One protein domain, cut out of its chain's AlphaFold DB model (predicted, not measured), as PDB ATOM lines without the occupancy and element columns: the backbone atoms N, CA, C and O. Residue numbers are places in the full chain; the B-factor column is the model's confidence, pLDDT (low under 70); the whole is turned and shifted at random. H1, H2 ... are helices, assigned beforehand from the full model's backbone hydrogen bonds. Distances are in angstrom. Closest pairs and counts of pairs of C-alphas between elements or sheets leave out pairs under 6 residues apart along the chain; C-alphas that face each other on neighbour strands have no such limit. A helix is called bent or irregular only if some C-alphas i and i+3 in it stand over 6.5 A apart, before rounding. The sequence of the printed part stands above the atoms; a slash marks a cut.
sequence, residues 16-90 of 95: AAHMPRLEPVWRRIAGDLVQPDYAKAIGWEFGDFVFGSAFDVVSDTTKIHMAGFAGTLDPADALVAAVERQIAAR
ATOM      1  N   ALA A  16     121.779 126.409 134.996       95.62
ATOM      2  CA  ALA A  16     121.288 125.222 135.693       95.62
ATOM      3  C   ALA A  16     120.058 125.512 136.571       95.62
ATOM      4  O   ALA A  16     119.144 124.692 136.644       95.62
ATOM      5  N   ALA A  17     119.978 126.698 137.183       95.88
ATOM      6  CA  ALA A  17     118.831 127.088 138.002       95.88
ATOM      7  C   ALA A  17     117.611 127.554 137.180       95.88
ATOM      8  O   ALA A  17     116.465 127.396 137.616       95.88
ATOM      9  N   HIS A  18     117.832 128.146 136.003       94.81
ATOM     10  CA  HIS A  18     116.773 128.810 135.234       94.81
ATOM     11  C   HIS A  18     116.256 127.983 134.052       94.81
ATOM     12  O   HIS A  18     115.044 127.930 133.823       94.81
ATOM     13  N   MET A  19     117.144 127.317 133.315       94.94
ATOM     14  CA  MET A  19     116.811 126.626 132.069       94.94
ATOM     15  C   MET A  19     115.887 125.411 132.221       94.94
ATOM     16  O   MET A  19     115.086 125.212 131.304       94.94
ATOM     17  N   PRO A  20     115.873 124.643 133.337       94.06
ATOM     18  CA  PRO A  20     114.899 123.561 133.526       94.06
ATOM     19  C   PRO A  20     113.439 124.011 133.369       94.06
ATOM     20  O   PRO A  20     112.601 123.261 132.877       94.06
ATOM     21  N   ARG A  21     113.125 125.273 133.697       94.75
ATOM     22  CA  ARG A  21     111.770 125.836 133.549       94.75
ATOM     23  C   ARG A  21     111.320 125.959 132.091       94.75
ATOM     24  O   ARG A  21     110.125 126.084 131.838       94.75
ATOM     25  N   LEU A  22     112.254 125.926 131.139       93.75
ATOM     26  CA  LEU A  22     111.976 125.973 129.704       93.75
ATOM     27  C   LEU A  22     111.748 124.586 129.089       93.75
ATOM     28  O   LEU A  22     111.497 124.499 127.889       93.75
ATOM     29  N   GLU A  23     111.741 123.509 129.878       93.50
ATOM     30  CA  GLU A  23     111.418 122.168 129.377       93.50
ATOM     31  C   GLU A  23     110.096 122.114 128.576       93.50
ATOM     32  O   GLU A  23     110.082 121.521 127.495       93.50
ATOM     33  N   PRO A  24     108.990 122.773 128.991       94.00
ATOM     34  CA  PRO A  24     107.768 122.790 128.186       94.00
ATOM     35  C   PRO A  24     107.949 123.479 126.827       94.00
ATOM     36  O   PRO A  24     107.263 123.142 125.863       94.00
ATOM     37  N   VAL A  25     108.869 124.445 126.723       93.75
ATOM     38  CA  VAL A  25     109.232 125.068 125.444       93.75
ATOM     39  C   VAL A  25     109.982 124.067 124.580       93.75
ATOM     40  O   VAL A  25     109.582 123.862 123.437       93.75
ATOM     41  N   TRP A  26     110.987 123.399 125.149       93.44
ATOM     42  CA  TRP A  26     111.758 122.366 124.464       93.44
ATOM     43  C   TRP A  26     110.866 121.263 123.895       93.44
ATOM     44  O   TRP A  26     110.930 120.982 122.704       93.44
ATOM     45  N   ARG A  27     109.939 120.711 124.691       90.94
ATOM     46  CA  ARG A  27     109.021 119.650 124.231       90.94
ATOM     47  C   ARG A  27     108.199 120.039 122.996       90.94
ATOM     48  O   ARG A  27     107.832 119.162 122.223       90.94
ATOM     49  N   ARG A  28     107.904 121.330 122.797       92.44
ATOM     50  CA  ARG A  28     107.167 121.817 121.615       92.44
ATOM     51  C   ARG A  28     108.037 121.892 120.362       92.44
ATOM     52  O   ARG A  28     107.507 121.741 119.269       92.44
ATOM     53  N   ILE A  29     109.336 122.148 120.518       92.56
ATOM     54  CA  ILE A  29     110.272 122.362 119.402       92.56
ATOM     55  C   ILE A  29     111.149 121.137 119.111       92.56
ATOM     56  O   ILE A  29     111.738 121.055 118.041       92.56
ATOM     57  N   ALA A  30     111.222 120.175 120.033       92.44
ATOM     58  CA  ALA A  30     112.116 119.023 119.953       92.44
ATOM     59  C   ALA A  30     111.546 117.811 119.197       92.44
ATOM     60  O   ALA A  30     112.153 116.744 119.223       92.44
ATOM     61  N   GLY A  31     110.376 117.958 118.565       83.56
ATOM     62  CA  GLY A  31     109.511 116.858 118.124       83.56
ATOM     63  C   GLY A  31     110.221 115.684 117.441       83.56
ATOM     64  O   GLY A  31     110.074 114.550 117.888       83.56
ATOM     65  N   ASP A  32     110.990 115.941 116.384       88.88
ATOM     66  CA  ASP A  32     111.690 114.924 115.588       88.88
ATOM     67  C   ASP A  32     113.210 114.904 115.820       88.88
ATOM     68  O   ASP A  32     113.956 114.316 115.026       88.88
ATOM     69  N   LEU A  33     113.679 115.536 116.900       95.50
ATOM     70  CA  LEU A  33     115.093 115.538 117.248       95.50
ATOM     71  C   LEU A  33     115.543 114.149 117.711       95.50
ATOM     72  O   LEU A  33     114.780 113.359 118.263       95.50
ATOM     73  N   VAL A  34     116.827 113.857 117.509       95.56
ATOM     74  CA  VAL A  34     117.452 112.583 117.901       95.56
ATOM     75  C   VAL A  34     117.419 112.382 119.419       95.56
ATOM     76  O   VAL A  34     117.334 111.248 119.887       95.56
ATOM     77  N   GLN A  35     117.459 113.475 120.188       92.50
ATOM     78  CA  GLN A  35     117.317 113.460 121.640       92.50
ATOM     79  C   GLN A  35     116.282 114.504 122.092       92.50
ATOM     80  O   GLN A  35     116.641 115.660 122.318       92.50
ATOM     81  N   PRO A  36     115.001 114.124 122.232       91.38
ATOM     82  CA  PRO A  36     113.958 115.039 122.684       91.38
ATOM     83  C   PRO A  36     113.901 115.189 124.213       91.38
ATOM     84  O   PRO A  36     113.251 116.109 124.705       91.38
ATOM     85  N   ASP A  37     114.571 114.323 124.982       91.06
ATOM     86  CA  ASP A  37     114.642 114.438 126.443       91.06
ATOM     87  C   ASP A  37     115.545 115.617 126.828       91.06
ATOM     88  O   ASP A  37     116.766 115.565 126.674       91.06
ATOM     89  N   TYR A  38     114.931 116.688 127.333       91.12
ATOM     90  CA  TYR A  38     115.606 117.950 127.637       91.12
ATOM     91  C   TYR A  38     116.752 117.795 128.641       91.12
ATOM     92  O   TYR A  38     117.811 118.395 128.467       91.12
ATOM     93  N   ALA A  39     116.560 116.955 129.663       88.69
ATOM     94  CA  ALA A  39     117.555 116.731 130.707       88.69
ATOM     95  C   ALA A  39     118.759 115.919 130.201       88.69
ATOM     96  O   ALA A  39     119.844 116.013 130.766       88.69
ATOM     97  N   LYS A  40     118.582 115.130 129.133       89.81
ATOM     98  CA  LYS A  40     119.672 114.382 128.480       89.81
ATOM     99  C   LYS A  40     120.316 115.146 127.333       89.81
ATOM    100  O   LYS A  40     121.460 114.865 126.992       89.81
ATOM    101  N   ALA A  41     119.579 116.059 126.708       86.44
ATOM    102  CA  ALA A  41     120.062 116.834 125.577       86.44
ATOM    103  C   ALA A  41     121.115 117.873 125.990       86.44
ATOM    104  O   ALA A  41     121.981 118.205 125.183       86.44
ATOM    105  N   ILE A  42     121.038 118.410 127.218       87.31
ATOM    106  CA  ILE A  42     121.793 119.609 127.601       87.31
ATOM    107  C   ILE A  42     122.380 119.497 129.013       87.31
ATOM    108  O   ILE A  42     121.668 119.257 129.983       87.31
ATOM    109  N   GLY A  43     123.688 119.751 129.133       90.75
ATOM    110  CA  GLY A  43     124.389 119.883 130.412       90.75
ATOM    111  C   GLY A  43     124.523 121.344 130.845       90.75
ATOM    112  O   GLY A  43     125.546 121.969 130.579       90.75
ATOM    113  N   TRP A  44     123.509 121.897 131.517       94.25
ATOM    114  CA  TRP A  44     123.485 123.318 131.909       94.25
ATOM    115  C   TRP A  44     124.622 123.732 132.847       94.25
ATOM    116  O   TRP A  44     125.166 124.824 132.697       94.25
ATOM    117  N   GLU A  45     125.025 122.849 133.762       94.62
ATOM    118  CA  GLU A  45     126.131 123.092 134.699       94.62
ATOM    119  C   GLU A  45     127.462 123.336 133.977       94.62
ATOM    120  O   GLU A  45     128.285 124.121 134.440       94.62
ATOM    121  N   PHE A  46     127.666 122.715 132.809       93.94
ATOM    122  CA  PHE A  46     128.851 122.968 131.991       93.94
ATOM    123  C   PHE A  46     128.848 124.390 131.419       93.94
ATOM    124  O   PHE A  46     129.887 125.044 131.389       93.94
ATOM    125  N   GLY A  47     127.680 124.893 131.010       92.75
ATOM    126  CA  GLY A  47     127.532 126.284 130.585       92.75
ATOM    127  C   GLY A  47     127.833 127.264 131.720       92.75
ATOM    128  O   GLY A  47     128.592 128.206 131.517       92.75
ATOM    129  N   ASP A  48     127.314 127.002 132.924       95.12
ATOM    130  CA  ASP A  48     127.608 127.813 134.116       95.12
ATOM    131  C   ASP A  48     129.101 127.803 134.461       95.12
ATOM    132  O   ASP A  48     129.669 128.848 134.770       95.12
ATOM    133  N   PHE A  49     129.758 126.646 134.351       94.31
ATOM    134  CA  PHE A  49     131.201 126.533 134.537       94.31
ATOM    135  C   PHE A  49     131.988 127.379 133.522       94.31
ATOM    136  O   PHE A  49     132.895 128.110 133.914       94.31
ATOM    137  N   VAL A  50     131.635 127.312 132.232       93.38
ATOM    138  CA  VAL A  50     132.330 128.063 131.174       93.38
ATOM    139  C   VAL A  50     132.094 129.570 131.310       93.38
ATOM    140  O   VAL A  50     133.057 130.333 131.331       93.38
ATOM    141  N   PHE A  51     130.839 130.015 131.428       91.38
ATOM    142  CA  PHE A  51     130.505 131.445 131.486       91.38
ATOM    143  C   PHE A  51     130.811 132.094 132.839       91.38
ATOM    144  O   PHE A  51     130.979 133.308 132.910       91.38
ATOM    145  N   GLY A  52     130.881 131.299 133.906       93.00
ATOM    146  CA  GLY A  52     131.257 131.751 135.243       93.00
ATOM    147  C   GLY A  52     132.766 131.767 135.500       93.00
ATOM    148  O   GLY A  52     133.179 132.156 136.594       93.00
ATOM    149  N   SER A  53     133.596 131.337 134.541       93.44
ATOM    150  CA  SER A  53     135.050 131.346 134.711       93.44
ATOM    151  C   SER A  53     135.576 132.775 134.850       93.44
ATOM    152  O   SER A  53     135.350 133.626 133.993       93.44
ATOM    153  N   ALA A  54     136.324 133.038 135.924       94.12
ATOM    154  CA  ALA A  54     136.939 134.343 136.183       94.12
ATOM    155  C   ALA A  54     138.241 134.572 135.393       94.12
ATOM    156  O   ALA A  54     138.865 135.626 135.508       94.12
ATOM    157  N   PHE A  55     138.687 133.563 134.650       93.94
ATOM    158  CA  PHE A  55     139.932 133.577 133.900       93.94
ATOM    159  C   PHE A  55     139.776 132.840 132.574       93.94
ATOM    160  O   PHE A  55     138.972 131.911 132.446       93.94
ATOM    161  N   ASP A  56     140.604 133.226 131.612       93.31
ATOM    162  CA  ASP A  56     140.691 132.549 130.328       93.31
ATOM    163  C   ASP A  56     141.534 131.278 130.446       93.31
ATOM    164  O   ASP A  56     142.619 131.268 131.035       93.31
ATOM    165  N   VAL A  57     141.048 130.195 129.841       92.38
ATOM    166  CA  VAL A  57     141.803 128.948 129.691       92.38
ATOM    167  C   VAL A  57     142.288 128.860 128.250       92.38
ATOM    168  O   VAL A  57     141.517 128.561 127.341       92.38
ATOM    169  N   VAL A  58     143.578 129.118 128.042       94.81
ATOM    170  CA  VAL A  58     144.213 129.115 126.718       94.81
ATOM    171  C   VAL A  58     145.299 128.043 126.675       94.81
ATOM    172  O   VAL A  58     146.061 127.879 127.623       94.81
ATOM    173  N   SER A  59     145.365 127.298 125.571       95.19
ATOM    174  CA  SER A  59     146.400 126.285 125.332       95.19
ATOM    175  C   SER A  59     147.393 126.759 124.276       95.19
ATOM    176  O   SER A  59     146.990 127.288 123.240       95.19
ATOM    177  N   ASP A  60     148.684 126.522 124.509       96.50
ATOM    178  CA  ASP A  60     149.731 126.759 123.514       96.50
ATOM    179  C   ASP A  60     149.749 125.634 122.465       96.50
ATOM    180  O   ASP A  60     149.862 124.448 122.786       96.50
ATOM    181  N   THR A  61     149.658 126.014 121.192       96.62
ATOM    182  CA  THR A  61     149.667 125.100 120.041       96.62
ATOM    183  C   THR A  61     151.016 125.064 119.315       96.62
ATOM    184  O   THR A  61     151.174 124.323 118.341       96.62
ATOM    185  N   THR A  62     152.035 125.770 119.816       97.44
ATOM    186  CA  THR A  62     153.373 125.855 119.206       97.44
ATOM    187  C   THR A  62     153.974 124.478 118.941       97.44
ATOM    188  O   THR A  62     154.528 124.236 117.871       97.44
ATOM    189  N   LYS A  63     153.822 123.529 119.874       98.06
ATOM    190  CA  LYS A  63     154.390 122.181 119.723       98.06
ATOM    191  C   LYS A  63     153.849 121.444 118.492       98.06
ATOM    192  O   LYS A  63     154.632 120.844 117.760       98.06
ATOM    193  N   ILE A  64     152.533 121.466 118.267       97.69
ATOM    194  CA  ILE A  64     151.929 120.790 117.106       97.69
ATOM    195  C   ILE A  64     152.221 121.551 115.813       97.69
ATOM    196  O   ILE A  64     152.445 120.928 114.778       97.69
ATOM    197  N   HIS A  65     152.316 122.880 115.893       97.56
ATOM    198  CA  HIS A  65     152.698 123.711 114.763       97.56
ATOM    199  C   HIS A  65     154.114 123.399 114.276       97.56
ATOM    200  O   HIS A  65     154.320 123.111 113.098       97.56
ATOM    201  N   MET A  66     155.072 123.329 115.202       97.94
ATOM    202  CA  MET A  66     156.451 122.937 114.908       97.94
ATOM    203  C   MET A  66     156.572 121.498 114.392       97.94
ATOM    204  O   MET A  66     157.503 121.192 113.652       97.94
ATOM    205  N   ALA A  67     155.629 120.621 114.744       98.44
ATOM    206  CA  ALA A  67     155.536 119.268 114.198       98.44
ATOM    207  C   ALA A  67     154.889 119.211 112.794       98.44
ATOM    208  O   ALA A  67     154.695 118.120 112.261       98.44
ATOM    209  N   GLY A  68     154.562 120.361 112.192       98.31
ATOM    210  CA  GLY A  68     154.039 120.483 110.830       98.31
ATOM    211  C   GLY A  68     152.525 120.697 110.728       98.31
ATOM    212  O   GLY A  68     152.006 120.793 109.616       98.31
ATOM    213  N   PHE A  69     151.792 120.789 111.844       97.94
ATOM    214  CA  PHE A  69     150.357 121.080 111.807       97.94
ATOM    215  C   PHE A  69     150.098 122.585 111.637       97.94
ATOM    216  O   PHE A  69     150.242 123.371 112.568       97.94
ATOM    217  N   ALA A  70     149.666 122.996 110.447       96.25
ATOM    218  CA  ALA A  70     149.369 124.399 110.135       96.25
ATOM    219  C   ALA A  70     147.863 124.737 110.140       96.25
ATOM    220  O   ALA A  70     147.477 125.809 109.686       96.25
ATOM    221  N   GLY A  71     147.003 123.824 110.607       96.00
ATOM    222  CA  GLY A  71     145.556 124.029 110.603       96.00
ATOM    223  C   GLY A  71     145.130 125.114 111.589       96.00
ATOM    224  O   GLY A  71     145.388 125.012 112.785       96.00
ATOM    225  N   THR A  72     144.435 126.130 111.091       95.69
ATOM    226  CA  THR A  72     143.834 127.200 111.893       95.69
ATOM    227  C   THR A  72     142.406 127.433 111.438       95.69
ATOM    228  O   THR A  72     142.068 127.152 110.288       95.69
ATOM    229  N   LEU A  73     141.574 127.975 112.320       96.00
ATOM    230  CA  LEU A  73     140.193 128.285 111.991       96.00
ATOM    231  C   LEU A  73     139.725 129.513 112.777       96.00
ATOM    232  O   LEU A  73     140.144 129.703 113.920       96.00
ATOM    233  N   ASP A  74     138.872 130.330 112.160       97.12
ATOM    234  CA  ASP A  74     138.214 131.438 112.847       97.12
ATOM    235  C   ASP A  74     137.217 130.887 113.888       97.12
ATOM    236  O   ASP A  74     136.359 130.071 113.533       97.12
ATOM    237  N   PRO A  75     137.307 131.274 115.175       94.50
ATOM    238  CA  PRO A  75     136.446 130.723 116.220       94.50
ATOM    239  C   PRO A  75     134.948 130.965 115.998       94.50
ATOM    240  O   PRO A  75     134.136 130.107 116.357       94.50
ATOM    241  N   ALA A  76     134.570 132.109 115.419       95.06
ATOM    242  CA  ALA A  76     133.171 132.428 115.161       95.06
ATOM    243  C   ALA A  76     132.623 131.539 114.040       95.06
ATOM    244  O   ALA A  76     131.565 130.926 114.214       95.06
ATOM    245  N   ASP A  77     133.384 131.371 112.955       96.56
ATOM    246  CA  ASP A  77     133.034 130.436 111.881       96.56
ATOM    247  C   ASP A  77     132.967 128.988 112.401       96.56
ATOM    248  O   ASP A  77     132.058 128.234 112.042       96.56
ATOM    249  N   ALA A  78     133.873 128.599 113.312       96.81
ATOM    250  CA  ALA A  78     133.866 127.287 113.973       96.81
ATOM    251  C   ALA A  78     132.551 127.018 114.692       96.81
ATOM    252  O   ALA A  78     131.964 125.939 114.557       96.81
ATOM    253  N   LEU A  79     132.133 127.997 115.495       95.81
ATOM    254  CA  LEU A  79     130.955 127.911 116.339       95.81
ATOM    255  C   LEU A  79     129.695 127.843 115.479       95.81
ATOM    256  O   LEU A  79     128.858 126.964 115.691       95.81
ATOM    257  N   VAL A  80     129.595 128.713 114.474       96.25
ATOM    258  CA  VAL A  80     128.493 128.710 113.510       96.25
ATOM    259  C   VAL A  80     128.396 127.358 112.806       96.25
ATOM    260  O   VAL A  80     127.348 126.712 112.861       96.25
ATOM    261  N   ALA A  81     129.503 126.869 112.240       96.94
ATOM    262  CA  ALA A  81     129.531 125.582 111.557       96.94
ATOM    263  C   ALA A  81     129.197 124.414 112.502       96.94
ATOM    264  O   ALA A  81     128.587 123.427 112.087       96.94
ATOM    265  N   ALA A  82     129.592 124.483 113.778       96.88
ATOM    266  CA  ALA A  82     129.242 123.469 114.770       96.88
ATOM    267  C   ALA A  82     127.734 123.428 115.051       96.88
ATOM    268  O   ALA A  82     127.160 122.338 115.084       96.88
ATOM    269  N   VAL A  83     127.089 124.590 115.195       96.12
ATOM    270  CA  VAL A  83     125.632 124.688 115.373       96.12
ATOM    271  C   VAL A  83     124.901 124.167 114.133       96.12
ATOM    272  O   VAL A  83     123.995 123.345 114.261       96.12
ATOM    273  N   GLU A  84     125.332 124.548 112.929       97.06
ATOM    274  CA  GLU A  84     124.739 124.053 111.678       97.06
ATOM    275  C   GLU A  84     124.836 122.531 111.538       97.06
ATOM    276  O   GLU A  84     123.859 121.883 111.156       97.06
ATOM    277  N   ARG A  85     125.978 121.933 111.905       97.56
ATOM    278  CA  ARG A  85     126.128 120.468 111.921       97.56
ATOM    279  C   ARG A  85     125.149 119.803 112.886       97.56
ATOM    280  O   ARG A  85     124.604 118.753 112.554       97.56
ATOM    281  N   GLN A  86     124.898 120.400 114.051       95.75
ATOM    282  CA  GLN A  86     123.917 119.869 115.000       95.75
ATOM    283  C   GLN A  86     122.479 119.990 114.483       95.75
ATOM    284  O   GLN A  86     121.694 119.059 114.658       95.75
ATOM    285  N   ILE A  87     122.138 121.083 113.794       95.31
ATOM    286  CA  ILE A  87     120.840 121.239 113.120       95.31
ATOM    287  C   ILE A  87     120.677 120.182 112.018       95.31
ATOM    288  O   ILE A  87     119.659 119.493 111.961       95.31
ATOM    289  N   ALA A  88     121.688 120.007 111.162       96.62
ATOM    290  CA  ALA A  88     121.670 119.007 110.093       96.62
ATOM    291  C   ALA A  88     121.530 117.574 110.637       96.62
ATOM    292  O   ALA A  88     120.847 116.744 110.038       96.62
ATOM    293  N   ALA A  89     122.122 117.300 111.802       96.31
ATOM    294  CA  ALA A  89     122.015 116.024 112.503       96.31
ATOM    295  C   ALA A  89     120.697 115.842 113.288       96.31
ATOM    296  O   ALA A  89     120.524 114.802 113.923       96.31
ATOM    297  N   ARG A  90     119.775 116.818 113.259       95.75
ATOM    298  CA  ARG A  90     118.545 116.853 114.075       95.75
ATOM    299  C   ARG A  90     118.823 116.730 115.579       95.75
ATOM    300  O   ARG A  90     118.076 116.084 116.309       95.75
TER     301      ARG A  90
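This is residues 16 to 90 of the 95 residues of the protein "NAD-dependent epimerase" of Beijerinckiaceae bacterium RH AL1 (UniProt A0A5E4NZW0). The model is a wide, open loop of helices and extended links with an empty middle. H1 makes one end with short H2 packed on it, H3 meets H1 at residues 16 to 19 alone and leads away from it at a steep tilt, an extended stretch runs on to short H4 at the far end, and the return path runs into H5, which heads back toward the H1 end without touching another helix. The printed part has 75 residues with five named helices, in the order H1, H2, H3, H4, H5, and no named strand; its class is all helix. It is only just extended, close to loose, with a radius of gyration of the C-alphas of 17.2 A, and spans 50 by 32 by 18 A.

H1, residues 16 to 29, touches H2, residues 38 to 41, with C-alphas of Glu 23 and Tyr 38 closest at 6.2 A. H1 also touches H3, residues 44 to 51, with its residues 16 to 19 alone; the closest C-alphas are those of Ala 16 and Trp 44, 4.8 A apart. H1 and H3 run opposite ways at a steep tilt of 60 degrees. H2 and H3 are apart, though a tight link of 2 residues joins them. H4, residues 62 to 66, and H5, residues 75 to 88, touch no helix. In H3, H4 and H5 every O i to N i+4 pair is within hydrogen-bond range; in H1 3 of 10 are, beside 7 of 11 O i to N i+3 pairs, and H2 is too short for an O i to N i+4 pair.

H1 begins at C-alpha 16 (121.288, 125.222, 135.693) and measures 19.9 A from first to last C-alpha. It is irregular: C-alphas 21 and 24 are 7.4 A apart. H2 has four residues, Tyr 38 to Ala 41. H3, from Trp 44 to Phe 51, is 10.7 A long. H4 has five residues and begins at C-alpha 62 (153.373, 125.855, 119.206). H5, 19.8 A long, runs from Pro 75 to C-alpha 88 at (121.670, 119.007, 110.093).

The two C-alphas farthest apart are those of Pro 24 and Met 66, at 50.5 A. The C-alphas of Ala 16 and Arg 90, the first and last printed, are 23.3 A apart. Residues 49 to 60, of which 49 to 51 belong to H3, stand free, as do residues 62 to 68, of which 62 to 66 belong to H4, and residues 71 to 86, of which 75 to 86 belong to H5. The printed part has no cut and no long link. The mean pLDDT of the printed part is 94.3, and no printed residue is under 70.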